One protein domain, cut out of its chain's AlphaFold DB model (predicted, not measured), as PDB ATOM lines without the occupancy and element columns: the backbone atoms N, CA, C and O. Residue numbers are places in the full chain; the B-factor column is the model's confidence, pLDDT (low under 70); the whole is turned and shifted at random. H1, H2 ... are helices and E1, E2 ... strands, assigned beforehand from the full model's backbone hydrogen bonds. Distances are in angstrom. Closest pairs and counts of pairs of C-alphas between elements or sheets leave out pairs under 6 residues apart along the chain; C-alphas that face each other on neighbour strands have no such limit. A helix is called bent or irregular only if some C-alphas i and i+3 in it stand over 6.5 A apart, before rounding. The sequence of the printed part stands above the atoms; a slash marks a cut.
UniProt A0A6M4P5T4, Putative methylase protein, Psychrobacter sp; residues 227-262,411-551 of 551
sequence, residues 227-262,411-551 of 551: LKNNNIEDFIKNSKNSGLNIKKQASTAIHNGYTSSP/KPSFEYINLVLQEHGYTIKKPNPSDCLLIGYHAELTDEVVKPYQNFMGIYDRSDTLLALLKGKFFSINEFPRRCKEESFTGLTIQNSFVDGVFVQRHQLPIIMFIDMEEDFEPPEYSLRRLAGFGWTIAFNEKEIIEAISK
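This is residues 227 to 262 and 411 to 551 of the 551 residues of the protein "Putative methylase protein" of Psychrobacter sp (UniProt A0A6M4P5T4). A strongly twisted sheet of five strands makes the core, with H5 and H6 over one face and H3 and H7 over the other, in three layers. The hairpin of E4 and E5, with H4 beside it, lies at one end of the long axis and H2 at the other, while H1 packs on H6 near the edge strand E7. The printed part has 177 residues, with seven named helices and seven named strands in the order H1 H2 H3 E1 H4 E2 E3 H5 E4 E5 E6 H6 E7 H7; the class is mixed, helices and strands. The large sheet has the order E1, E2, E3, E6, E7 and is mixed, and the small sheet of E4 and E5 is antiparallel. The whole is compact, with a radius of gyration of the C-alphas of 16.7 A, and only just elongated, with spans of 56 by 37 by 31 A.

H1 is residues 232 to 239, with C-alpha 232 at (72.574, 124.552, 86.810), and H2 is residues 246 to 256, 15.1 A long. After the cut come H3, residues 412 to 423, 16.9 A, E1, residues 427 to 429, and H4, residues 441 to 445. E2, residues 457 to 460, and E3, residues 466 to 474, form a hairpin; E3 is the longest strand at 24.3 A and begins at (91.900, 138.318, 93.436). H5, residues 480 to 495, spans 22.4 A and has a kink of 28 degrees near residue 487; it is irregular, but only just, with C-alphas 486 and 489 at 6.54 A. E4, residues 496 to 499, and E5, residues 502 to 505, form the second hairpin. E6 is residues 511 to 516, 16.1 A, H6 residues 525 to 533, 12.0 A, and E7 residues 537 to 539. H7, residues 542 to 549, ends with C-alpha 549 at (84.319, 137.003, 87.650).

In the large sheet E1 and E2 are antiparallel, with N 427 and O 460 at 2.9 A, and so are E2 and E3, with N 470 and O 457 at 2.7 A. E3 and E6 are parallel, with N 512 and O 469 at 2.7 A, as are E6 and E7, with N 515 and O 539 at 2.8 A. E6, H6 and E7 form a strand-helix-strand unit, two parallel neighbour strands with a helix between, and its crossover is right-handed. H5 has a height over the sheet of 10.0 A and runs along the strands, at 11 degrees to E6 on the local plane. H7, on the opposite face, has a height of 7.8 A and runs along the strands, at 7 degrees to E6 on the local plane. H5 and H6 touch at a shallow tilt of 12 degrees, the same way, the closest C-alphas being those of Ser 488 and Leu 531, 5.0 A. H1 only grazes the sheet and touches H6 at a steep tilt of 54 degrees, opposite ways, with the C-alphas of Ile 236 and Glu 525 closest at 6.1 A. H3 is on the sheet, with the C-alphas of Phe 414 and Gly 472 5.1 A apart, its closest to E3. H2 only grazes the sheet and touches H3, with residues 412 to 416 of H3 alone, about perpendicular at 78 degrees; Ile 246 and Ser 413 have the closest C-alphas, 5.5 A. H4 is not on the sheet; its closest C-alpha to E4 is that of Tyr 441, 4.7 A from Ser 497. E4 and E5 are antiparallel, with N 497 and O 504 at 2.8 A. In H1, H2, H3, H6 and H7 every O i to N i+4 pair is within hydrogen-bond range; H5 has 10 of 12, and H4 has 0 of 1 but 2 of 2 O i to N i+3 pairs.

The two C-alphas farthest apart are those of Asn 256 and Asp 500, 57.5 A. Residues 263 to 410 are not printed, and C-alphas 262 and 411 are 17.6 A apart across the cut. The links from E1 to H4 and from H4 to E2 are long, with 11 residues each. The mean pLDDT of the printed part is 90.1, and residues 433 to 436 are under 70.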
ATOM      1  N   LEU A 227      73.231 123.783  95.096       91.69
ATOM      2  CA  LEU A 227      72.278 123.417  94.047       91.69
ATOM      3  C   LEU A 227      71.176 124.474  93.871       91.69
ATOM      4  O   LEU A 227      70.761 124.734  92.748       91.69
ATOM      5  N   LYS A 228      70.725 125.101  94.966       90.62
ATOM      6  CA  LYS A 228      69.723 126.183  94.940       90.62
ATOM      7  C   LYS A 228      70.293 127.513  94.441       90.62
ATOM      8  O   LYS A 228      69.571 128.284  93.820       90.62
ATOM      9  N   ASN A 229      71.565 127.785  94.730       87.12
ATOM     10  CA  ASN A 229      72.209 129.062  94.414       87.12
ATOM     11  C   ASN A 229      72.799 129.124  92.997       87.12
ATOM     12  O   ASN A 229      73.001 130.216  92.471       87.12
ATOM     13  N   ASN A 230      73.104 127.980  92.383       84.44
ATOM     14  CA  ASN A 230      73.685 127.917  91.046       84.44
ATOM     15  C   ASN A 230      72.609 127.786  89.961       84.44
ATOM     16  O   ASN A 230      71.653 127.028  90.113       84.44
ATOM     17  N   ASN A 231      72.809 128.444  88.814       84.94
ATOM     18  CA  ASN A 231      71.959 128.237  87.641       84.94
ATOM     19  C   ASN A 231      72.413 127.002  86.847       84.94
ATOM     20  O   ASN A 231      73.090 127.097  85.826       84.94
ATOM     21  N   ILE A 232      72.085 125.819  87.366       90.25
ATOM     22  CA  ILE A 232      72.574 124.552  86.810       90.25
ATOM     23  C   ILE A 232      72.047 124.299  85.392       90.25
ATOM     24  O   ILE A 232      72.758 123.723  84.568       90.25
ATOM     25  N   GLU A 233      70.827 124.745  85.096       91.44
ATOM     26  CA  GLU A 233      70.231 124.579  83.767       91.44
ATOM     27  C   GLU A 233      71.011 125.352  82.699       91.44
ATOM     28  O   GLU A 233      71.208 124.840  81.595       91.44
ATOM     29  N   ASP A 234      71.545 126.530  83.041       90.62
ATOM     30  CA  ASP A 234      72.439 127.271  82.147       90.62
ATOM     31  C   ASP A 234      73.742 126.501  81.908       90.62
ATOM     32  O   ASP A 234      74.179 126.405  80.765       90.62
ATOM     33  N   PHE A 235      74.338 125.881  82.936       91.50
ATOM     34  CA  PHE A 235      75.541 125.058  82.749       91.50
ATOM     35  C   PHE A 235      75.287 123.859  81.831       91.50
ATOM     36  O   PHE A 235      76.102 123.576  80.953       91.50
ATOM     37  N   ILE A 236      74.158 123.166  82.002       92.88
ATOM     38  CA  ILE A 236      73.776 122.035  81.144       92.88
ATOM     39  C   ILE A 236      73.563 122.514  79.709       92.88
ATOM     40  O   ILE A 236      74.116 121.935  78.774       92.88
ATOM     41  N   LYS A 237      72.804 123.594  79.523       92.38
ATOM     42  CA  LYS A 237      72.544 124.175  78.205       92.38
ATOM     43  C   LYS A 237      73.834 124.612  77.512       92.38
ATOM     44  O   LYS A 237      74.035 124.262  76.352       92.38
ATOM     45  N   ASN A 238      74.702 125.332  78.219       90.81
ATOM     46  CA  ASN A 238      75.964 125.838  77.686       90.81
ATOM     47  C   ASN A 238      76.956 124.716  77.384       90.81
ATOM     48  O   ASN A 238      77.795 124.887  76.514       90.81
ATOM     49  N   SER A 239      76.842 123.558  78.038       92.38
ATOM     50  CA  SER A 239      77.740 122.427  77.792       92.38
ATOM     51  C   SER A 239      77.588 121.803  76.400       92.38
ATOM     52  O   SER A 239      78.550 121.246  75.868       92.38
ATOM     53  N   LYS A 240      76.412 121.921  75.774       89.12
ATOM     54  CA  LYS A 240      76.104 121.239  74.511       89.12
ATOM     55  C   LYS A 240      76.951 121.802  73.367       89.12
ATOM     56  O   LYS A 240      76.806 122.968  73.009       89.12
ATOM     57  N   ASN A 241      77.806 120.963  72.775       78.62
ATOM     58  CA  ASN A 241      78.723 121.317  71.678       78.62
ATOM     59  C   ASN A 241      79.665 122.495  71.998       78.62
ATOM     60  O   ASN A 241      80.009 123.289  71.125       78.62
ATOM     61  N   SER A 242      80.050 122.639  73.267       85.44
ATOM     62  CA  SER A 242      80.925 123.722  73.742       85.44
ATOM     63  C   SER A 242      82.388 123.314  73.892       85.44
ATOM     64  O   SER A 242      83.225 124.136  74.267       85.44
ATOM     65  N   GLY A 243      82.711 122.048  73.614       85.38
ATOM     66  CA  GLY A 243      84.072 121.551  73.712       85.38
ATOM     67  C   GLY A 243      84.999 122.315  72.772       85.38
ATOM     68  O   GLY A 243      84.779 122.360  71.570       85.38
ATOM     69  N   LEU A 244      86.062 122.910  73.310       90.38
ATOM     70  CA  LEU A 244      87.078 123.585  72.496       90.38
ATOM     71  C   LEU A 244      88.181 122.630  72.029       90.38
ATOM     72  O   LEU A 244      88.962 122.969  71.147       90.38
ATOM     73  N   ASN A 245      88.298 121.449  72.633       90.50
ATOM     74  CA  ASN A 245      89.319 120.443  72.354       90.50
ATOM     75  C   ASN A 245      90.753 121.002  72.240       90.50
ATOM     76  O   ASN A 245      91.568 120.549  71.422       90.50
ATOM     77  N   ILE A 246      91.084 121.990  73.078       91.19
ATOM     78  CA  ILE A 246      92.348 122.740  73.040       91.19
ATOM     79  C   ILE A 246      93.524 121.774  73.145       91.19
ATOM     80  O   ILE A 246      94.522 121.907  72.431       91.19
ATOM     81  N   LYS A 247      93.402 120.752  74.003       88.12
ATOM     82  CA  LYS A 247      94.424 119.713  74.154       88.12
ATOM     83  C   LYS A 247      94.766 119.026  72.823       88.12
ATOM     84  O   LYS A 247      95.951 118.870  72.512       88.12
ATOM     85  N   LYS A 248      93.770 118.617  72.028       87.31
ATOM     86  CA  LYS A 248      93.998 117.968  70.724       87.31
ATOM     87  C   LYS A 248      94.523 118.957  69.694       87.31
ATOM     88  O   LYS A 248      95.430 118.596  68.940       87.31
ATOM     89  N   GLN A 249      94.001 120.181  69.674       90.25
ATOM     90  CA  GLN A 249      94.452 121.216  68.745       90.25
ATOM     91  C   GLN A 249      95.933 121.559  68.974       90.25
ATOM     92  O   GLN A 249      96.735 121.474  68.044       90.25
ATOM     93  N   ALA A 250      96.339 121.806  70.224       89.38
ATOM     94  CA  ALA A 250      97.733 122.065  70.583       89.38
ATOM     95  C   ALA A 250      98.647 120.865  70.276       89.38
ATOM     96  O   ALA A 250      99.730 121.034  69.716       89.38
ATOM     97  N   SER A 251      98.209 119.637  70.585       86.31
ATOM     98  CA  SER A 251      98.973 118.426  70.252       86.31
ATOM     99  C   SER A 251      99.161 118.257  68.741       86.31
ATOM    100  O   SER A 251     100.233 117.838  68.303       86.31
ATOM    101  N   THR A 252      98.135 118.564  67.949       87.00
ATOM    102  CA  THR A 252      98.195 118.522  66.481       87.00
ATOM    103  C   THR A 252      99.154 119.583  65.954       87.00
ATOM    104  O   THR A 252     100.004 119.271  65.124       87.00
ATOM    105  N   ALA A 253      99.088 120.803  66.489       88.75
ATOM    106  CA  ALA A 253      99.972 121.902  66.118       88.75
ATOM    107  C   ALA A 253     101.449 121.591  66.416       88.75
ATOM    108  O   ALA A 253     102.301 121.801  65.558       88.75
ATOM    109  N   ILE A 254     101.758 120.988  67.570       87.00
ATOM    110  CA  ILE A 254     103.117 120.516  67.908       87.00
ATOM    111  C   ILE A 254     103.619 119.473  66.897       87.00
ATOM    112  O   ILE A 254     104.798 119.449  66.540       87.00
ATOM    113  N   HIS A 255     102.739 118.578  66.448       82.56
ATOM    114  CA  HIS A 255     103.114 117.513  65.525       82.56
ATOM    115  C   HIS A 255     103.301 118.027  64.090       82.56
ATOM    116  O   HIS A 255     104.303 117.706  63.441       82.56
ATOM    117  N   ASN A 256     102.355 118.838  63.615       82.81
ATOM    118  CA  ASN A 256     102.309 119.351  62.247       82.81
ATOM    119  C   ASN A 256     103.196 120.588  62.045       82.81
ATOM    120  O   ASN A 256     103.550 120.887  60.911       82.81
ATOM    121  N   GLY A 257     103.572 121.277  63.125       80.31
ATOM    122  CA  GLY A 257     104.392 122.491  63.097       80.31
ATOM    123  C   GLY A 257     103.624 123.775  62.767       80.31
ATOM    124  O   GLY A 257     104.257 124.792  62.517       80.31
ATOM    125  N   TYR A 258     102.287 123.740  62.735       83.00
ATOM    126  CA  TYR A 258     101.447 124.884  62.368       83.00
ATOM    127  C   TYR A 258     100.033 124.774  62.964       83.00
ATOM    128  O   TYR A 258      99.509 123.670  63.143       83.00
ATOM    129  N   THR A 259      99.411 125.924  63.227       87.19
ATOM    130  CA  THR A 259      97.986 126.101  63.546       87.19
ATOM    131  C   THR A 259      97.495 127.433  62.975       87.19
ATOM    132  O   THR A 259      98.265 128.383  62.898       87.19
ATOM    133  N   SER A 260      96.223 127.519  62.583       86.38
ATOM    134  CA  SER A 260      95.614 128.761  62.082       86.38
ATOM    135  C   SER A 260      95.162 129.721  63.189       86.38
ATOM    136  O   SER A 260      94.768 130.844  62.889       86.38
ATOM    137  N   SER A 261      95.177 129.290  64.454       90.38
ATOM    138  CA  SER A 261      94.785 130.114  65.603       90.38
ATOM    139  C   SER A 261      96.019 130.774  66.237       90.38
ATOM    140  O   SER A 261      96.845 130.053  66.809       90.38
ATOM    141  N   PRO A 262      96.138 132.119  66.209       91.56
ATOM    142  CA  PRO A 262      97.285 132.828  66.791       91.56
ATOM    143  C   PRO A 262      97.464 132.563  68.292       91.56
ATOM    144  O   PRO A 262      98.581 132.419  68.789       91.56
ATOM    145  N   LYS A 411      99.751 121.373  80.150       80.81
ATOM    146  CA  LYS A 411      98.423 121.899  80.484       80.81
ATOM    147  C   LYS A 411      97.984 122.893  79.400       80.81
ATOM    148  O   LYS A 411      97.941 124.087  79.689       80.81
ATOM    149  N   PRO A 412      97.717 122.439  78.155       86.62
ATOM    150  CA  PRO A 412      97.449 123.341  77.037       86.62
ATOM    151  C   PRO A 412      96.205 124.178  77.279       86.62
ATOM    152  O   PRO A 412      96.250 125.385  77.109       86.62
ATOM    153  N   SER A 413      95.142 123.547  77.774       88.25
ATOM    154  CA  SER A 413      93.867 124.190  78.086       88.25
ATOM    155  C   SER A 413      94.044 125.340  79.084       88.25
ATOM    156  O   SER A 413      93.474 126.410  78.913       88.25
ATOM    157  N   PHE A 414      94.902 125.156  80.093       88.06
ATOM    158  CA  PHE A 414      95.197 126.205  81.066       88.06
ATOM    159  C   PHE A 414      96.060 127.331  80.479       88.06
ATOM    160  O   PHE A 414      95.793 128.501  80.727       88.06
ATOM    161  N   GLU A 415      97.097 126.989  79.708       90.00
ATOM    162  CA  GLU A 415      97.956 127.991  79.064       90.00
ATOM    163  C   GLU A 415      97.175 128.846  78.059       90.00
ATOM    164  O   GLU A 415      97.340 130.063  78.034       90.00
ATOM    165  N   TYR A 416      96.289 128.212  77.290       92.25
ATOM    166  CA  TYR A 416      95.384 128.871  76.358       92.25
ATOM    167  C   TYR A 416      94.486 129.878  77.078       92.25
ATOM    168  O   TYR A 416      94.504 131.058  76.746       92.25
ATOM    169  N   ILE A 417      93.774 129.448  78.128       92.69
ATOM    170  CA  ILE A 417      92.908 130.342  78.909       92.69
ATOM    171  C   ILE A 417      93.695 131.482  79.559       92.69
ATOM    172  O   ILE A 417      93.210 132.608  79.598       92.69
ATOM    173  N   ASN A 418      94.924 131.231  80.014       92.38
ATOM    174  CA  ASN A 418      95.792 132.294  80.513       92.38
ATOM    175  C   ASN A 418      96.069 133.369  79.455       92.38
ATOM    176  O   ASN A 418      95.967 134.551  79.765       92.38
ATOM    177  N   LEU A 419      96.377 132.984  78.217       93.81
ATOM    178  CA  LEU A 419      96.603 133.943  77.134       93.81
ATOM    179  C   LEU A 419      95.325 134.709  76.770       93.81
ATOM    180  O   LEU A 419      95.360 135.932  76.667       93.81
ATOM    181  N   VAL A 420      94.191 134.017  76.660       93.75
ATOM    182  CA  VAL A 420      92.902 134.650  76.333       93.75
ATOM    183  C   VAL A 420      92.475 135.657  77.406       93.75
ATOM    184  O   VAL A 420      92.031 136.761  77.092       93.75
ATOM    185  N   LEU A 421      92.631 135.320  78.688       94.06
ATOM    186  CA  LEU A 421      92.269 136.225  79.782       94.06
ATOM    187  C   LEU A 421      93.222 137.426  79.892       94.06
ATOM    188  O   LEU A 421      92.778 138.516  80.256       94.06
ATOM    189  N   GLN A 422      94.494 137.274  79.506       93.38
ATOM    190  CA  GLN A 422      95.438 138.394  79.398       93.38
ATOM    191  C   GLN A 422      95.006 139.428  78.359       93.38
ATOM    192  O   GLN A 422      95.098 140.627  78.623       93.38
ATOM    193  N   GLU A 423      94.476 138.991  77.214       92.06
ATOM    194  CA  GLU A 423      93.928 139.895  76.192       92.06
ATOM    195  C   GLU A 423      92.733 140.708  76.719       92.06
ATOM    196  O   GLU A 423      92.530 141.852  76.315       92.06
ATOM    197  N   HIS A 424      92.005 140.166  77.698       93.25
ATOM    198  CA  HIS A 424      90.899 140.840  78.385       93.25
ATOM    199  C   HIS A 424      91.346 141.667  79.606       93.25
ATOM    200  O   HIS A 424      90.518 142.258  80.297       93.25
ATOM    201  N   GLY A 425      92.654 141.774  79.858       93.50
ATOM    202  CA  GLY A 425      93.213 142.595  80.931       93.50
ATOM    203  C   GLY A 425      93.262 141.928  82.304       93.50
ATOM    204  O   GLY A 425      93.479 142.638  83.286       93.50
ATOM    205  N   TYR A 426      93.095 140.607  82.376       95.62
ATOM    206  CA  TYR A 426      93.261 139.827  83.601       95.62
ATOM    207  C   TYR A 426      94.641 139.176  83.660       95.62
ATOM    208  O   TYR A 426      95.276 138.907  82.640       95.62
ATOM    209  N   THR A 427      95.108 138.858  84.862       93.81
ATOM    210  CA  THR A 427      96.327 138.064  85.045       93.81
ATOM    211  C   THR A 427      96.023 136.779  85.797       93.81
ATOM    212  O   THR A 427      95.155 136.742  86.666       93.81
ATOM    213  N   ILE A 428      96.732 135.700  85.457       92.88
ATOM    214  CA  ILE A 428      96.595 134.421  86.150       92.88
ATOM    215  C   ILE A 428      97.915 134.057  86.816       92.88
ATOM    216  O   ILE A 428      98.936 133.848  86.158       92.88
ATOM    217  N   LYS A 429      97.894 133.947  88.143       91.12
ATOM    218  CA  LYS A 429      99.073 133.625  88.960       91.12
ATOM    219  C   LYS A 429      98.691 132.746  90.143       91.12
ATOM    220  O   LYS A 429      97.517 132.595  90.461       91.12
ATOM    221  N   LYS A 430      99.672 132.115  90.792       90.00
ATOM    222  CA  LYS A 430      99.389 131.331  92.003       90.00
ATOM    223  C   LYS A 430      98.837 132.251  93.104       90.00
ATOM    224  O   LYS A 430      99.413 133.321  93.295       90.00
ATOM    225  N   PRO A 431      97.766 131.854  93.817       87.50
ATOM    226  CA  PRO A 431      97.304 132.561  95.005       87.50
ATOM    227  C   PRO A 431      98.397 132.676  96.064       87.50
ATOM    228  O   PRO A 431      99.258 131.792  96.165       87.50
ATOM    229  N   ASN A 432      98.356 133.754  96.847       79.38
ATOM    230  CA  ASN A 432      99.290 133.930  97.948       79.38
ATOM    231  C   ASN A 432      99.058 132.832  99.004       79.38
ATOM    232  O   ASN A 432      97.918 132.595  99.409       79.38
ATOM    233  N   PRO A 433     100.116 132.142  99.471       69.31
ATOM    234  CA  PRO A 433      99.970 131.066 100.453       69.31
ATOM    235  C   PRO A 433      99.383 131.515 101.797       69.31
ATOM    236  O   PRO A 433      98.821 130.687 102.508       69.31
ATOM    237  N   SER A 434      99.523 132.801 102.139       63.72
ATOM    238  CA  SER A 434      99.030 133.406 103.383       63.72
ATOM    239  C   SER A 434      97.520 133.329 103.548       63.72
ATOM    240  O   SER A 434      97.032 133.352 104.671       63.72
ATOM    241  N   ASP A 435      96.784 133.224 102.446       65.12
ATOM    242  CA  ASP A 435      95.337 133.411 102.470       65.12
ATOM    243  C   ASP A 435      94.602 132.112 102.850       65.12
ATOM    244  O   ASP A 435      93.377 132.089 102.916       65.12
ATOM    245  N   CYS A 436      95.337 131.007 103.059       68.25
ATOM    246  CA  CYS A 436      94.826 129.659 103.360       68.25
ATOM    247  C   CYS A 436      93.720 129.154 102.406       68.25
ATOM    248  O   CYS A 436      93.129 128.103 102.643       68.25
ATOM    249  N   LEU A 437      93.495 129.840 101.279       81.81
ATOM    250  CA  LEU A 437      92.405 129.581 100.332       81.81
ATOM    251  C   LEU A 437      92.473 128.185  99.720       81.81
ATOM    252  O   LEU A 437      91.470 127.650  99.276       81.81
ATOM    253  N   LEU A 438      93.665 127.593  99.666       89.00
ATOM    254  CA  LEU A 438      93.906 126.335  98.966       89.00
ATOM    255  C   LEU A 438      94.009 125.126  99.900       89.00
ATOM    256  O   LEU A 438      94.370 124.050  99.434       89.00
ATOM    257  N   ILE A 439      93.732 125.263 101.195       89.44
ATOM    258  CA  ILE A 439      93.686 124.131 102.134       89.44
ATOM    259  C   ILE A 439      92.219 123.754 102.324       89.44
ATOM    260  O   ILE A 439      91.446 124.584 102.767       89.44
ATOM    261  N   GLY A 440      91.786 122.548 101.960       90.75
ATOM    262  CA  GLY A 440      90.364 122.185 102.089       90.75
ATOM    263  C   GLY A 440      89.903 122.050 103.551       90.75
ATOM    264  O   GLY A 440      90.740 121.720 104.382       90.75
ATOM    265  N   TYR A 441      88.593 122.200 103.837       92.75
ATOM    266  CA  TYR A 441      88.015 122.137 105.206       92.75
ATOM    267  C   TYR A 441      88.380 120.883 106.013       92.75
ATOM    268  O   TYR A 441      88.111 120.769 107.206       92.75
ATOM    269  N   HIS A 442      88.868 119.852 105.327       90.06
ATOM    270  CA  HIS A 442      89.239 118.592 105.939       90.06
ATOM    271  C   HIS A 442      90.502 118.701 106.788       90.06
ATOM    272  O   HIS A 442      90.754 117.796 107.573       90.06
ATOM    273  N   ALA A 443      91.260 119.796 106.660       91.50
ATOM    274  CA  ALA A 443      92.300 120.154 107.615       91.50
ATOM    275  C   ALA A 443      91.717 120.488 108.993       91.50
ATOM    276  O   ALA A 443      92.371 120.272 110.000       91.50
ATOM    277  N   GLU A 444      90.477 120.967 109.041       93.00
ATOM    278  CA  GLU A 444      89.754 121.321 110.259       93.00
ATOM    279  C   GLU A 444      88.941 120.142 110.842       93.00
ATOM    280  O   GLU A 444      88.285 120.285 111.870       93.00
ATOM    281  N   LEU A 445      88.976 118.967 110.200       90.62
ATOM    282  CA  LEU A 445      88.330 117.731 110.674       90.62
ATOM    283  C   LEU A 445      89.321 116.719 111.267       90.62
ATOM    284  O   LEU A 445      88.929 115.602 111.603       90.62
ATOM    285  N   THR A 446      90.605 117.059 111.330       89.62
ATOM    286  CA  THR A 446      91.680 116.125 111.662       89.62
ATOM    287  C   THR A 446      92.851 116.855 112.310       89.62
ATOM    288  O   THR A 446      93.099 118.017 112.006       89.62
ATOM    289  N   ASP A 447      93.607 116.155 113.152       88.06
ATOM    290  CA  ASP A 447      94.862 116.672 113.719       88.06
ATOM    291  C   ASP A 447      96.067 116.440 112.780       88.06
ATOM    292  O   ASP A 447      97.197 116.842 113.058       88.06
ATOM    293  N   GLU A 448      95.839 115.768 111.649       87.56
ATOM    294  CA  GLU A 448      96.853 115.421 110.657       87.56
ATOM    295  C   GLU A 448      97.161 116.574 109.693       87.56
ATOM    296  O   GLU A 448      96.305 117.375 109.319       87.56
ATOM    297  N   VAL A 449      98.398 116.625 109.190       85.06
ATOM    298  CA  VAL A 449      98.807 117.693 108.266       85.06
ATOM    299  C   VAL A 449      98.169 117.503 106.888       85.06
ATOM    300  O   VAL A 449      98.518 116.595 106.124       85.06
ATOM    301  N   VAL A 450      97.303 118.443 106.518       85.94
ATOM    302  CA  VAL A 450      96.722 118.555 105.176       85.94
ATOM    303  C   VAL A 450      97.524 119.544 104.334       85.94
ATOM    304  O   VAL A 450      97.738 120.697 104.706       85.94
ATOM    305  N   LYS A 451      97.978 119.101 103.156       85.25
ATOM    306  CA  LYS A 451      98.729 119.956 102.225       85.25
ATOM    307  C   LYS A 451      97.778 120.793 101.357       85.25
ATOM    308  O   LYS A 451      96.779 120.249 100.887       85.25
ATOM    309  N   PRO A 452      98.130 122.053 101.039       87.25
ATOM    310  CA  PRO A 452      97.360 122.860 100.101       87.25
ATOM    311  C   PRO A 452      97.256 122.214  98.712       87.25
ATOM    312  O   PRO A 452      98.213 121.610  98.210       87.25
ATOM    313  N   TYR A 453      96.120 122.409  98.044       86.88
ATOM    314  CA  TYR A 453      95.930 122.054  96.645       86.88
ATOM    315  C   TYR A 453      96.891 122.852  95.755       86.88
ATOM    316  O   TYR A 453      96.875 124.077  95.715       86.88
ATOM    317  N   GLN A 454      97.729 122.151  94.990       83.19
ATOM    318  CA  GLN A 454      98.787 122.783  94.190       83.19
ATOM    319  C   GLN A 454      98.375 123.146  92.755       83.19
ATOM    320  O   GLN A 454      99.175 123.700  91.999       83.19
ATOM    321  N   ASN A 455      97.165 122.769  92.342       84.06
ATOM    322  CA  ASN A 455      96.691 122.846  90.959       84.06
ATOM    323  C   ASN A 455      95.673 123.964  90.699       84.06
ATOM    324  O   ASN A 455      95.162 124.030  89.583       84.06
ATOM    325  N   PHE A 456      95.433 124.830  91.681       89.50
ATOM    326  CA  PHE A 456      94.649 126.052  91.523       89.50
ATOM    327  C   PHE A 456      95.524 127.241  91.165       89.50
ATOM    328  O   PHE A 456      96.695 127.323  91.543       89.50
ATOM    329  N   MET A 457      94.916 128.170  90.444       92.62
ATOM    330  CA  MET A 457      95.490 129.450  90.061       92.62
ATOM    331  C   MET A 457      94.465 130.540  90.378       92.62
ATOM    332  O   MET A 457      93.274 130.265  90.376       92.62
ATOM    333  N   GLY A 458      94.901 131.750  90.702       94.19
ATOM    334  CA  GLY A 458      94.022 132.893  90.935       94.19
ATOM    335  C   GLY A 458      93.910 133.748  89.680       94.19
ATOM    336  O   GLY A 458      94.915 133.934  88.988       94.19
ATOM    337  N   ILE A 459      92.710 134.253  89.401       95.62
ATOM    338  CA  ILE A 459      92.455 135.278  88.383       95.62
ATOM    339  C   ILE A 459      92.462 136.637  89.079       95.62
ATOM    340  O   ILE A 459      91.747 136.814  90.062       95.62
ATOM    341  N   TYR A 460      93.253 137.574  88.571       95.00
ATOM    342  CA  TYR A 460      93.419 138.905  89.142       95.00
ATOM    343  C   TYR A 460      93.079 139.990  88.128       95.00
ATOM    344  O   TYR A 460      93.360 139.841  86.934       95.00
ATOM    345  N   ASP A 461      92.502 141.085  88.612       94.00
ATOM    346  CA  ASP A 461      92.301 142.296  87.819       94.00
ATOM    347  C   ASP A 461      93.609 143.097  87.635       94.00
ATOM    348  O   ASP A 461      94.697 142.693  88.055       94.00
ATOM    349  N   ARG A 462      93.507 144.269  86.994       91.62
ATOM    350  CA  ARG A 462      94.646 145.184  86.786       91.62
ATOM    351  C   ARG A 462      95.170 145.825  88.074       91.62
ATOM    352  O   ARG A 462      96.292 146.324  88.072       91.62
ATOM    353  N   SER A 463      94.364 145.836  89.132       92.50
ATOM    354  CA  SER A 463      94.704 146.365  90.457       92.50
ATOM    355  C   SER A 463      95.307 145.295  91.371       92.50
ATOM    356  O   SER A 463      95.579 145.573  92.536       92.50
ATOM    357  N   ASP A 464      95.534 144.087  90.846       91.25
ATOM    358  CA  ASP A 464      96.009 142.916  91.578       91.25
ATOM    359  C   ASP A 464      95.025 142.375  92.633       91.25
ATOM    360  O   ASP A 464      95.416 141.683  93.575       91.25
ATOM    361  N   THR A 465      93.729 142.638  92.450       91.94
ATOM    362  CA  THR A 465      92.648 142.077  93.270       91.94
ATOM    363  C   THR A 465      92.331 140.661  92.808       91.94
ATOM    364  O   THR A 465      92.068 140.442  91.625       91.94
ATOM    365  N   LEU A 466      92.319 139.691  93.729       93.31
ATOM    366  CA  LEU A 466      91.900 138.318  93.436       93.31
ATOM    367  C   LEU A 466      90.387 138.274  93.183       93.31
ATOM    368  O   LEU A 466      89.605 138.540  94.091       93.31
ATOM    369  N   LEU A 467      89.994 137.895  91.969       94.81
ATOM    370  CA  LEU A 467      88.595 137.798  91.551       94.81
ATOM    371  C   LEU A 467      88.043 136.374  91.646       94.81
ATOM    372  O   LEU A 467      86.870 136.189  91.938       94.81
ATOM    373  N   ALA A 468      88.869 135.357  91.388       95.44
ATOM    374  CA  ALA A 468      88.419 133.967  91.357       95.44
ATOM    375  C   ALA A 468      89.556 132.969  91.538       95.44
ATOM    376  O   ALA A 468      90.720 133.265  91.252       95.44
ATOM    377  N   LEU A 469      89.197 131.744  91.918       94.81
ATOM    378  CA  LEU A 469      90.073 130.582  91.814       94.81
ATOM    379  C   LEU A 469      89.732 129.812  90.538       94.81
ATOM    380  O   LEU A 469      88.573 129.533  90.273       94.81
ATOM    381  N   LEU A 470      90.740 129.439  89.761       94.75
ATOM    382  CA  LEU A 470      90.610 128.749  88.485       94.75
ATOM    383  C   LEU A 470      91.362 127.422  88.505       94.75
ATOM    384  O   LEU A 470      92.542 127.344  88.872       94.75
ATOM    385  N   LYS A 471      90.696 126.387  88.000       92.44
ATOM    386  CA  LYS A 471      91.299 125.103  87.662       92.44
ATOM    387  C   LYS A 471      90.876 124.688  86.258       92.44
ATOM    388  O   LYS A 471      89.696 124.534  85.989       92.44
ATOM    389  N   GLY A 472      91.848 124.494  85.368       89.44
ATOM    390  CA  GLY A 472      91.607 124.018  84.002       89.44
ATOM    391  C   GLY A 472      91.990 122.551  83.836       89.44
ATOM    392  O   GLY A 472      93.090 122.153  84.245       89.44
ATOM    393  N   LYS A 473      91.112 121.750  83.228       86.56
ATOM    394  CA  LYS A 473      91.353 120.319  82.993       86.56
ATOM    395  C   LYS A 473      90.692 119.863  81.694       86.56
ATOM    396  O   LYS A 473      89.588 120.280  81.375       86.56
ATOM    397  N   PHE A 474      91.388 118.985  80.972       88.31
ATOM    398  CA  PHE A 474      90.798 118.249  79.861       88.31
ATOM    399  C   PHE A 474      90.127 116.978  80.380       88.31
ATOM    400  O   PHE A 474      90.763 116.212  81.115       88.31
ATOM    401  N   PHE A 475      88.892 116.738  79.963       88.69
ATOM    402  CA  PHE A 475      88.125 115.541  80.268       88.69
ATOM    403  C   PHE A 475      87.853 114.795  78.962       88.69
ATOM    404  O   PHE A 475      87.233 115.345  78.062       88.69
ATOM    405  N   SER A 476      88.319 113.550  78.856       86.88
ATOM    406  CA  SER A 476      87.911 112.683  77.748       86.88
ATOM    407  C   SER A 476      86.523 112.112  78.010       86.88
ATOM    408  O   SER A 476      86.172 111.864  79.165       86.88
ATOM    409  N   ILE A 477      85.794 111.798  76.938       89.12
ATOM    410  CA  ILE A 477      84.478 111.129  76.969       89.12
ATOM    411  C   ILE A 477      84.415 110.005  78.018       89.12
ATOM    412  O   ILE A 477      83.572 110.018  78.914       89.12
ATOM    413  N   ASN A 478      85.357 109.058  77.955       86.56
ATOM    414  CA  ASN A 478      85.352 107.868  78.813       86.56
ATOM    415  C   ASN A 478      85.677 108.165  80.285       86.56
ATOM    416  O   ASN A 478      85.301 107.396  81.165       86.56
ATOM    417  N   GLU A 479      86.419 109.241  80.568       86.25
ATOM    418  CA  GLU A 479      86.805 109.592  81.936       86.25
ATOM    419  C   GLU A 479      85.896 110.658  82.556       86.25
ATOM    420  O   GLU A 479      85.978 110.870  83.767       86.25
ATOM    421  N   PHE A 480      85.043 111.326  81.769       91.25
ATOM    422  CA  PHE A 480      84.339 112.535  82.192       91.25
ATOM    423  C   PHE A 480      83.583 112.360  83.519       91.25
ATOM    424  O   PHE A 480      83.887 113.102  84.461       91.25
ATOM    425  N   PRO A 481      82.691 111.360  83.684       91.19
ATOM    426  CA  PRO A 481      81.906 111.242  84.914       91.19
ATOM    427  C   PRO A 481      82.759 110.924  86.140       91.19
ATOM    428  O   PRO A 481      82.572 111.499  87.216       91.19
ATOM    429  N   ARG A 482      83.743 110.036  85.963       88.00
ATOM    430  CA  ARG A 482      84.671 109.628  87.019       88.00
ATOM    431  C   ARG A 482      85.517 110.813  87.486       88.00
ATOM    432  O   ARG A 482      85.596 111.097  88.674       88.00
ATOM    433  N   ARG A 483      86.082 111.578  86.550       87.81
ATOM    434  CA  ARG A 483      86.882 112.774  86.856       87.81
ATOM    435  C   ARG A 483      86.049 113.887  87.485       87.81
ATOM    436  O   ARG A 483      86.563 114.580  88.354       87.81
ATOM    437  N   CYS A 484      84.789 114.062  87.086       92.31
ATOM    438  CA  CYS A 484      83.892 115.016  87.743       92.31
ATOM    439  C   CYS A 484      83.668 114.638  89.208       92.31
ATOM    440  O   CYS A 484      83.720 115.502  90.084       92.31
ATOM    441  N   LYS A 485      83.506 113.340  89.494       91.06
ATOM    442  CA  LYS A 485      83.420 112.818  90.863       91.06
ATOM    443  C   LYS A 485      84.677 113.154  91.678       91.06
ATOM    444  O   LYS A 485      84.553 113.747  92.744       91.06
ATOM    445  N   GLU A 486      85.877 112.884  91.150       87.19
ATOM    446  CA  GLU A 486      87.154 113.228  91.813       87.19
ATOM    447  C   GLU A 486      87.248 114.720  92.195       87.19
ATOM    448  O   GLU A 486      87.774 115.084  93.252       87.19
ATOM    449  N   GLU A 487      86.786 115.595  91.297       91.81
ATOM    450  CA  GLU A 487      86.913 117.044  91.445       91.81
ATOM    451  C   GLU A 487      85.828 117.653  92.334       91.81
ATOM    452  O   GLU A 487      86.087 118.653  93.005       91.81
ATOM    453  N   SER A 488      84.650 117.033  92.414       94.12
ATOM    454  CA  SER A 488      83.515 117.524  93.204       94.12
ATOM    455  C   SER A 488      83.913 117.765  94.665       94.12
ATOM    456  O   SER A 488      83.816 118.886  95.154       94.12
ATOM    457  N   PHE A 489      84.529 116.787  95.336       92.44
ATOM    458  CA  PHE A 489      84.980 116.967  96.725       92.44
ATOM    459  C   PHE A 489      85.974 118.130  96.914       92.44
ATOM    460  O   PHE A 489      86.023 118.770  97.963       92.44
ATOM    461  N   THR A 490      86.775 118.426  95.888       92.00
ATOM    462  CA  THR A 490      87.743 119.530  95.937       92.00
ATOM    463  C   THR A 490      87.039 120.891  95.969       92.00
ATOM    464  O   THR A 490      87.451 121.755  96.736       92.00
ATOM    465  N   GLY A 491      85.963 121.076  95.197       92.62
ATOM    466  CA  GLY A 491      85.174 122.316  95.219       92.62
ATOM    467  C   GLY A 491      84.541 122.549  96.590       92.62
ATOM    468  O   GLY A 491      84.745 123.597  97.204       92.62
ATOM    469  N   LEU A 492      83.891 121.509  97.123       93.94
ATOM    470  CA  LEU A 492      83.165 121.578  98.390       93.94
ATOM    471  C   LEU A 492      84.102 121.933  99.546       93.94
ATOM    472  O   LEU A 492      83.751 122.724 100.420       93.94
ATOM    473  N   THR A 493      85.310 121.364  99.530       92.75
ATOM    474  CA  THR A 493      86.302 121.585 100.583       92.75
ATOM    475  C   THR A 493      86.987 122.939 100.530       92.75
ATOM    476  O   THR A 493      87.366 123.442 101.580       92.75
ATOM    477  N   ILE A 494      87.161 123.539  99.355       92.19
ATOM    478  CA  ILE A 494      87.828 124.842  99.225       92.19
ATOM    479  C   ILE A 494      86.884 125.989  99.584       92.19
ATOM    480  O   ILE A 494      87.305 126.938 100.245       92.19
ATOM    481  N   GLN A 495      85.611 125.878  99.194       92.00
ATOM    482  CA  GLN A 495      84.609 126.930  99.386       92.00
ATOM    483  C   GLN A 495      84.212 127.133 100.856       92.00
ATOM    484  O   GLN A 495      83.679 128.184 101.216       92.00
ATOM    485  N   ASN A 496      84.446 126.136 101.710       93.50
ATOM    486  CA  ASN A 496      83.949 126.102 103.080       93.50
ATOM    487  C   ASN A 496      85.090 125.904 104.085       93.50
ATOM    488  O   ASN A 496      86.134 125.352 103.749       93.50
ATOM    489  N   SER A 497      84.856 126.326 105.322       93.75
ATOM    490  CA  SER A 497      85.641 125.989 106.512       93.75
ATOM    491  C   SER A 497      84.756 125.234 107.501       93.75
ATOM    492  O   SER A 497      83.534 125.403 107.491       93.75
ATOM    493  N   PHE A 498      85.366 124.439 108.376       94.19
ATOM    494  CA  PHE A 498      84.681 123.807 109.502       94.19
ATOM    495  C   PHE A 498      85.205 124.410 110.807       94.19
ATOM    496  O   PHE A 498      86.382 124.276 111.118       94.19
ATOM    497  N   VAL A 499      84.354 125.129 111.537       91.50
ATOM    498  CA  VAL A 499      84.729 125.847 112.766       91.50
ATOM    499  C   VAL A 499      83.645 125.613 113.808       91.50
ATOM    500  O   VAL A 499      82.461 125.705 113.492       91.50
ATOM    501  N   ASP A 500      84.045 125.256 115.031       90.00
ATOM    502  CA  ASP A 500      83.143 125.023 116.170       90.00
ATOM    503  C   ASP A 500      81.965 124.081 115.852       90.00
ATOM    504  O   ASP A 500      80.827 124.276 116.278       90.00
ATOM    505  N   GLY A 501      82.230 123.036 115.061       89.62
ATOM    506  CA  GLY A 501      81.224 122.041 114.689       89.62
ATOM    507  C   GLY A 501      80.276 122.467 113.561       89.62
ATOM    508  O   GLY A 501      79.316 121.740 113.282       89.62
ATOM    509  N   VAL A 502      80.504 123.607 112.904       92.62
ATOM    510  CA  VAL A 502      79.631 124.151 111.854       92.62
ATOM    511  C   VAL A 502      80.425 124.429 110.579       92.62
ATOM    512  O   VAL A 502      81.561 124.896 110.617       92.62
ATOM    513  N   PHE A 503      79.807 124.162 109.425       94.19
ATOM    514  CA  PHE A 503      80.361 124.571 108.139       94.19
ATOM    515  C   PHE A 503      79.959 126.003 107.800       94.19
ATOM    516  O   PHE A 503      78.770 126.324 107.717       94.19
ATOM    517  N   VAL A 504      80.958 126.839 107.544       92.31
ATOM    518  CA  VAL A 504      80.793 128.232 107.124       92.31
ATOM    519  C   VAL A 504      81.461 128.445 105.775       92.31
ATOM    520  O   VAL A 504      82.467 127.808 105.460       92.31
ATOM    521  N   GLN A 505      80.910 129.341 104.961       90.38
ATOM    522  CA  GLN A 505      81.537 129.697 103.695       90.38
ATOM    523  C   GLN A 505      82.841 130.451 103.975       90.38
ATOM    524  O   GLN A 505      82.847 131.435 104.712       90.38
ATOM    525  N   ARG A 506      83.942 129.988 103.385       90.00
ATOM    526  CA  ARG A 506      85.278 130.546 103.617       90.00
ATOM    527  C   ARG A 506      85.486 131.863 102.883       90.00
ATOM    528  O   ARG A 506      86.090 132.786 103.418       90.00
ATOM    529  N   HIS A 507      85.009 131.937 101.644       87.62
ATOM    530  CA  HIS A 507      85.125 133.117 100.797       87.62
ATOM    531  C   HIS A 507      83.976 133.183  99.786       87.62
ATOM    532  O   HIS A 507      83.367 132.168  99.444       87.62
ATOM    533  N   GLN A 508      83.718 134.385  99.268       86.88
ATOM    534  CA  GLN A 508      82.721 134.618  98.216       86.88
ATOM    535  C   GLN A 508      83.286 134.469  96.797       86.88
ATOM    536  O   GLN A 508      82.531 134.528  95.836       86.88
ATOM    537  N   LEU A 509      84.600 134.252  96.655       90.94
ATOM    538  CA  LEU A 509      85.224 134.095  95.341       90.94
ATOM    539  C   LEU A 509      84.642 132.875  94.604       90.94
ATOM    540  O   LEU A 509      84.612 131.790  95.201       90.94
ATOM    541  N   PRO A 510      84.252 133.006  93.325       93.56
ATOM    542  CA  PRO A 510      83.881 131.864  92.509       93.56
ATOM    543  C   PRO A 510      85.073 130.910  92.348       93.56
ATOM    544  O   PRO A 510      86.224 131.324  92.156       93.56
ATOM    545  N   ILE A 511      84.783 129.611  92.427       94.88
ATOM    546  CA  ILE A 511      85.746 128.536  92.190       94.88
ATOM    547  C   ILE A 511      85.410 127.922  90.838       94.88
ATOM    548  O   ILE A 511      84.483 127.126  90.701       94.88
ATOM    549  N   ILE A 512      86.162 128.325  89.825       95.94
ATOM    550  CA  ILE A 512      85.878 128.045  88.425       95.94
ATOM    551  C   ILE A 512      86.593 126.764  87.988       95.94
ATOM    552  O   ILE A 512      87.824 126.663  88.056       95.94
ATOM    553  N   MET A 513      85.823 125.796  87.487       95.06
ATOM    554  CA  MET A 513      86.336 124.659  86.724       95.06
ATOM    555  C   MET A 513      86.215 124.975  85.237       95.06
ATOM    556  O   MET A 513      85.115 124.956  84.688       95.06
ATOM    557  N   PHE A 514      87.346 125.210  84.579       95.12
ATOM    558  CA  PHE A 514      87.396 125.263  83.125       95.12
ATOM    559  C   PHE A 514      87.517 123.846  82.549       95.12
ATOM    560  O   PHE A 514      88.532 123.165  82.755       95.12
ATOM    561  N   ILE A 515      86.473 123.412  81.845       94.25
ATOM    562  CA  ILE A 515      86.345 122.086  81.246       94.25
ATOM    563  C   ILE A 515      86.690 122.173  79.760       94.25
ATOM    564  O   ILE A 515      85.928 122.694  78.955       94.25
ATOM    565  N   ASP A 516      87.837 121.606  79.394       92.94
ATOM    566  CA  ASP A 516      88.187 121.325  78.001       92.94
ATOM    567  C   ASP A 516      87.752 119.890  77.662       92.94
ATOM    568  O   ASP A 516      88.006 118.962  78.433       92.94
ATOM    569  N   MET A 517      87.088 119.694  76.530       92.38
ATOM    570  CA  MET A 517      86.546 118.398  76.101       92.38
ATOM    571  C   MET A 517      86.445 118.343  74.575       92.38
ATOM    572  O   MET A 517      86.701 119.342  73.898       92.38
ATOM    573  N   GLU A 518      86.126 117.177  74.015       90.12
ATOM    574  CA  GLU A 518      85.889 117.051  72.577       90.12
ATOM    575  C   GLU A 518      84.715 117.932  72.094       90.12
ATOM    576  O   GLU A 518      83.726 118.087  72.801       90.12
ATOM    577  N   GLU A 519      84.831 118.501  70.885       88.12
ATOM    578  CA  GLU A 519      83.853 119.443  70.297       88.12
ATOM    579  C   GLU A 519      82.429 118.871  70.239       88.12
ATOM    580  O   GLU A 519      81.480 119.538  70.642       88.12
ATOM    581  N   ASP A 520      82.301 117.608  69.827       87.62
ATOM    582  CA  ASP A 520      81.012 116.927  69.646       87.62
ATOM    583  C   ASP A 520      80.542 116.164  70.901       87.62
ATOM    584  O   ASP A 520      79.666 115.301  70.823       87.62
ATOM    585  N   PHE A 521      81.170 116.397  72.058       90.75
ATOM    586  CA  PHE A 521      80.822 115.688  73.284       90.75
ATOM    587  C   PHE A 521      79.807 116.473  74.114       90.75
ATOM    588  O   PHE A 521      80.054 117.603  74.530       90.75
ATOM    589  N   GLU A 522      78.677 115.830  74.409       92.06
ATOM    590  CA  GLU A 522      77.703 116.309  75.384       92.06
ATOM    591  C   GLU A 522      77.947 115.603  76.729       92.06
ATOM    592  O   GLU A 522      77.724 114.390  76.845       92.06
ATOM    593  N   PRO A 523      78.445 116.319  77.753       93.25
ATOM    594  CA  PRO A 523      78.718 115.712  79.045       93.25
ATOM    595  C   PRO A 523      77.420 115.290  79.749       93.25
ATOM    596  O   PRO A 523      76.412 115.993  79.661       93.25
ATOM    597  N   PRO A 524      77.420 114.183  80.515       94.56
ATOM    598  CA  PRO A 524      76.223 113.757  81.229       94.56
ATOM    599  C   PRO A 524      75.755 114.806  82.240       94.56
ATOM    600  O   PRO A 524      76.531 115.230  83.102       94.56
ATOM    601  N   GLU A 525      74.469 115.161  82.193       95.44
ATOM    602  CA  GLU A 525      73.889 116.214  83.039       95.44
ATOM    603  C   GLU A 525      74.137 115.982  84.532       95.44
ATOM    604  O   GLU A 525      74.483 116.915  85.258       95.44
ATOM    605  N   TYR A 526      74.057 114.724  84.990       95.12
ATOM    606  CA  TYR A 526      74.306 114.382  86.391       95.12
ATOM    607  C   TYR A 526      75.725 114.741  86.847       95.12
ATOM    608  O   TYR A 526      75.938 115.075  88.009       95.12
ATOM    609  N   SER A 527      76.709 114.704  85.941       95.31
ATOM    610  CA  SER A 527      78.093 115.070  86.259       95.31
ATOM    611  C   SER A 527      78.246 116.579  86.437       95.31
ATOM    612  O   SER A 527      78.978 117.014  87.326       95.31
ATOM    613  N   LEU A 528      77.524 117.374  85.640       95.62
ATOM    614  CA  LEU A 528      77.504 118.833  85.767       95.62
ATOM    615  C   LEU A 528      76.733 119.274  87.015       95.62
ATOM    616  O   LEU A 528      77.246 120.080  87.791       95.62
ATOM    617  N   ARG A 529      75.554 118.684  87.266       95.88
ATOM    618  CA  ARG A 529      74.770 118.892  88.501       95.88
ATOM    619  C   ARG A 529      75.606 118.592  89.738       95.88
ATOM    620  O   ARG A 529      75.617 119.386  90.675       95.88
ATOM    621  N   ARG A 530      76.367 117.496  89.717       95.62
ATOM    622  CA  ARG A 530      77.297 117.137  90.789       95.62
ATOM    623  C   ARG A 530      78.386 118.191  90.989       95.62
ATOM    624  O   ARG A 530      78.545 118.666  92.105       95.62
ATOM    625  N   LEU A 531      79.113 118.586  89.943       95.50
ATOM    626  CA  LEU A 531      80.162 119.606  90.074       95.50
ATOM    627  C   LEU A 531      79.607 120.918  90.649       95.50
ATOM    628  O   LEU A 531      80.168 121.445  91.610       95.50
ATOM    629  N   ALA A 532      78.484 121.397  90.112       95.25
ATOM    630  CA  ALA A 532      77.833 122.621  90.570       95.25
ATOM    631  C   ALA A 532      77.330 122.512  92.019       95.25
ATOM    632  O   ALA A 532      77.577 123.402  92.834       95.25
ATOM    633  N   GLY A 533      76.682 121.399  92.380       95.31
ATOM    634  CA  GLY A 533      76.248 121.135  93.753       95.31
ATOM    635  C   GLY A 533      77.419 121.084  94.734       95.31
ATOM    636  O   GLY A 533      77.335 121.581  95.851       95.31
ATOM    637  N   PHE A 534      78.572 120.586  94.305       95.81
ATOM    638  CA  PHE A 534      79.782 120.587  95.118       95.81
ATOM    639  C   PHE A 534      80.592 121.897  95.017       95.81
ATOM    640  O   PHE A 534      81.765 121.918  95.374       95.81
ATOM    641  N   GLY A 535      79.985 123.003  94.579       94.25
ATOM    642  CA  GLY A 535      80.560 124.346  94.727       94.25
ATOM    643  C   GLY A 535      81.408 124.842  93.557       94.25
ATOM    644  O   GLY A 535      82.043 125.888  93.675       94.25
ATOM    645  N   TRP A 536      81.430 124.125  92.430       95.50
ATOM    646  CA  TRP A 536      82.111 124.595  91.224       95.50
ATOM    647  C   TRP A 536      81.223 125.510  90.382       95.50
ATOM    648  O   TRP A 536      80.099 125.158  90.032       95.50
ATOM    649  N   THR A 537      81.777 126.636  89.946       95.25
ATOM    650  CA  THR A 537      81.279 127.372  88.783       95.25
ATOM    651  C   THR A 537      81.875 126.732  87.531       95.25
ATOM    652  O   THR A 537      83.095 126.649  87.396       95.25
ATOM    653  N   ILE A 538      81.038 126.221  86.632       95.06
ATOM    654  CA  ILE A 538      81.502 125.487  85.448       95.06
ATOM    655  C   ILE A 538      81.665 126.464  84.284       95.06
ATOM    656  O   ILE A 538      80.783 127.285  84.055       95.06
ATOM    657  N   ALA A 539      82.782 126.360  83.564       94.88
ATOM    658  CA  ALA A 539      83.028 127.117  82.343       94.88
ATOM    659  C   ALA A 539      83.587 126.213  81.234       94.88
ATOM    660  O   ALA A 539      84.537 125.460  81.462       94.88
ATOM    661  N   PHE A 540      83.045 126.325  80.027       93.75
ATOM    662  CA  PHE A 540      83.491 125.622  78.818       93.75
ATOM    663  C   PHE A 540      84.254 126.536  77.851       93.75
ATOM    664  O   PHE A 540      84.987 126.066  76.983       93.75
ATOM    665  N   ASN A 541      84.134 127.854  78.021       91.81
ATOM    666  CA  ASN A 541      84.824 128.869  77.222       91.81
ATOM    667  C   ASN A 541      85.208 130.093  78.073       91.81
ATOM    668  O   ASN A 541      84.821 130.223  79.235       91.81
ATOM    669  N   GLU A 542      85.987 131.005  77.494       91.06
ATOM    670  CA  GLU A 542      86.473 132.207  78.171       91.06
ATOM    671  C   GLU A 542      85.362 133.175  78.586       91.06
ATOM    672  O   GLU A 542      85.499 133.849  79.606       91.06
ATOM    673  N   LYS A 543      84.260 133.246  77.829       92.44
ATOM    674  CA  LYS A 543      83.174 134.196  78.103       92.44
ATOM    675  C   LYS A 543      82.475 133.846  79.406       92.44
ATOM    676  O   LYS A 543      82.205 134.735  80.203       92.44
ATOM    677  N   GLU A 544      82.267 132.557  79.648       94.06
ATOM    678  CA  GLU A 544      81.698 132.046  80.898       94.06
ATOM    679  C   GLU A 544      82.614 132.320  82.097       94.06
ATOM    680  O   GLU A 544      82.132 132.650  83.180       94.06
ATOM    681  N   ILE A 545      83.940 132.265  81.908       95.12
ATOM    682  CA  ILE A 545      84.891 132.670  82.954       95.12
ATOM    683  C   ILE A 545      84.757 134.169  83.243       95.12
ATOM    684  O   ILE A 545      84.680 134.559  84.406       95.12
ATOM    685  N   ILE A 546      84.717 135.009  82.204       94.69
ATOM    686  CA  ILE A 546      84.592 136.468  82.345       94.69
ATOM    687  C   ILE A 546      83.266 136.839  83.022       94.69
ATOM    688  O   ILE A 546      83.244 137.700  83.899       94.69
ATOM    689  N   GLU A 547      82.170 136.173  82.662       93.00
ATOM    690  CA  GLU A 547      80.871 136.377  83.302       93.00
ATOM    691  C   GLU A 547      80.916 136.007  84.791       93.00
ATOM    692  O   GLU A 547      80.417 136.758  85.625       93.00
ATOM    693  N   ALA A 548      81.550 134.882  85.135       93.19
ATOM    694  CA  ALA A 548      81.664 134.425  86.516       93.19
ATOM    695  C   ALA A 548      82.451 135.395  87.410       93.19
ATOM    696  O   ALA A 548      82.095 135.550  88.573       93.19
ATOM    697  N   ILE A 549      83.492 136.048  86.885       94.06
ATOM    698  CA  ILE A 549      84.319 137.003  87.650       94.06
ATOM    699  C   ILE A 549      83.789 138.442  87.637       94.06
ATOM    700  O   ILE A 549      84.352 139.296  88.315       94.06
ATOM    701  N   SER A 550      82.748 138.723  86.847       85.62
ATOM    702  CA  SER A 550      82.114 140.049  86.764       85.62
ATOM    703  C   SER A 550      80.896 140.199  87.690       85.62
ATOM    704  O   SER A 550      80.288 141.269  87.715       85.62
ATOM    705  N   LYS A 551      80.516 139.125  88.394       70.75
ATOM    706  CA  LYS A 551      79.456 139.081  89.414       70.75
ATOM    707  C   LYS A 551      80.046 139.405  90.779       70.75
ATOM    708  O   LYS A 551      79.351 140.113  91.540       70.75
TER     709      LYS A 551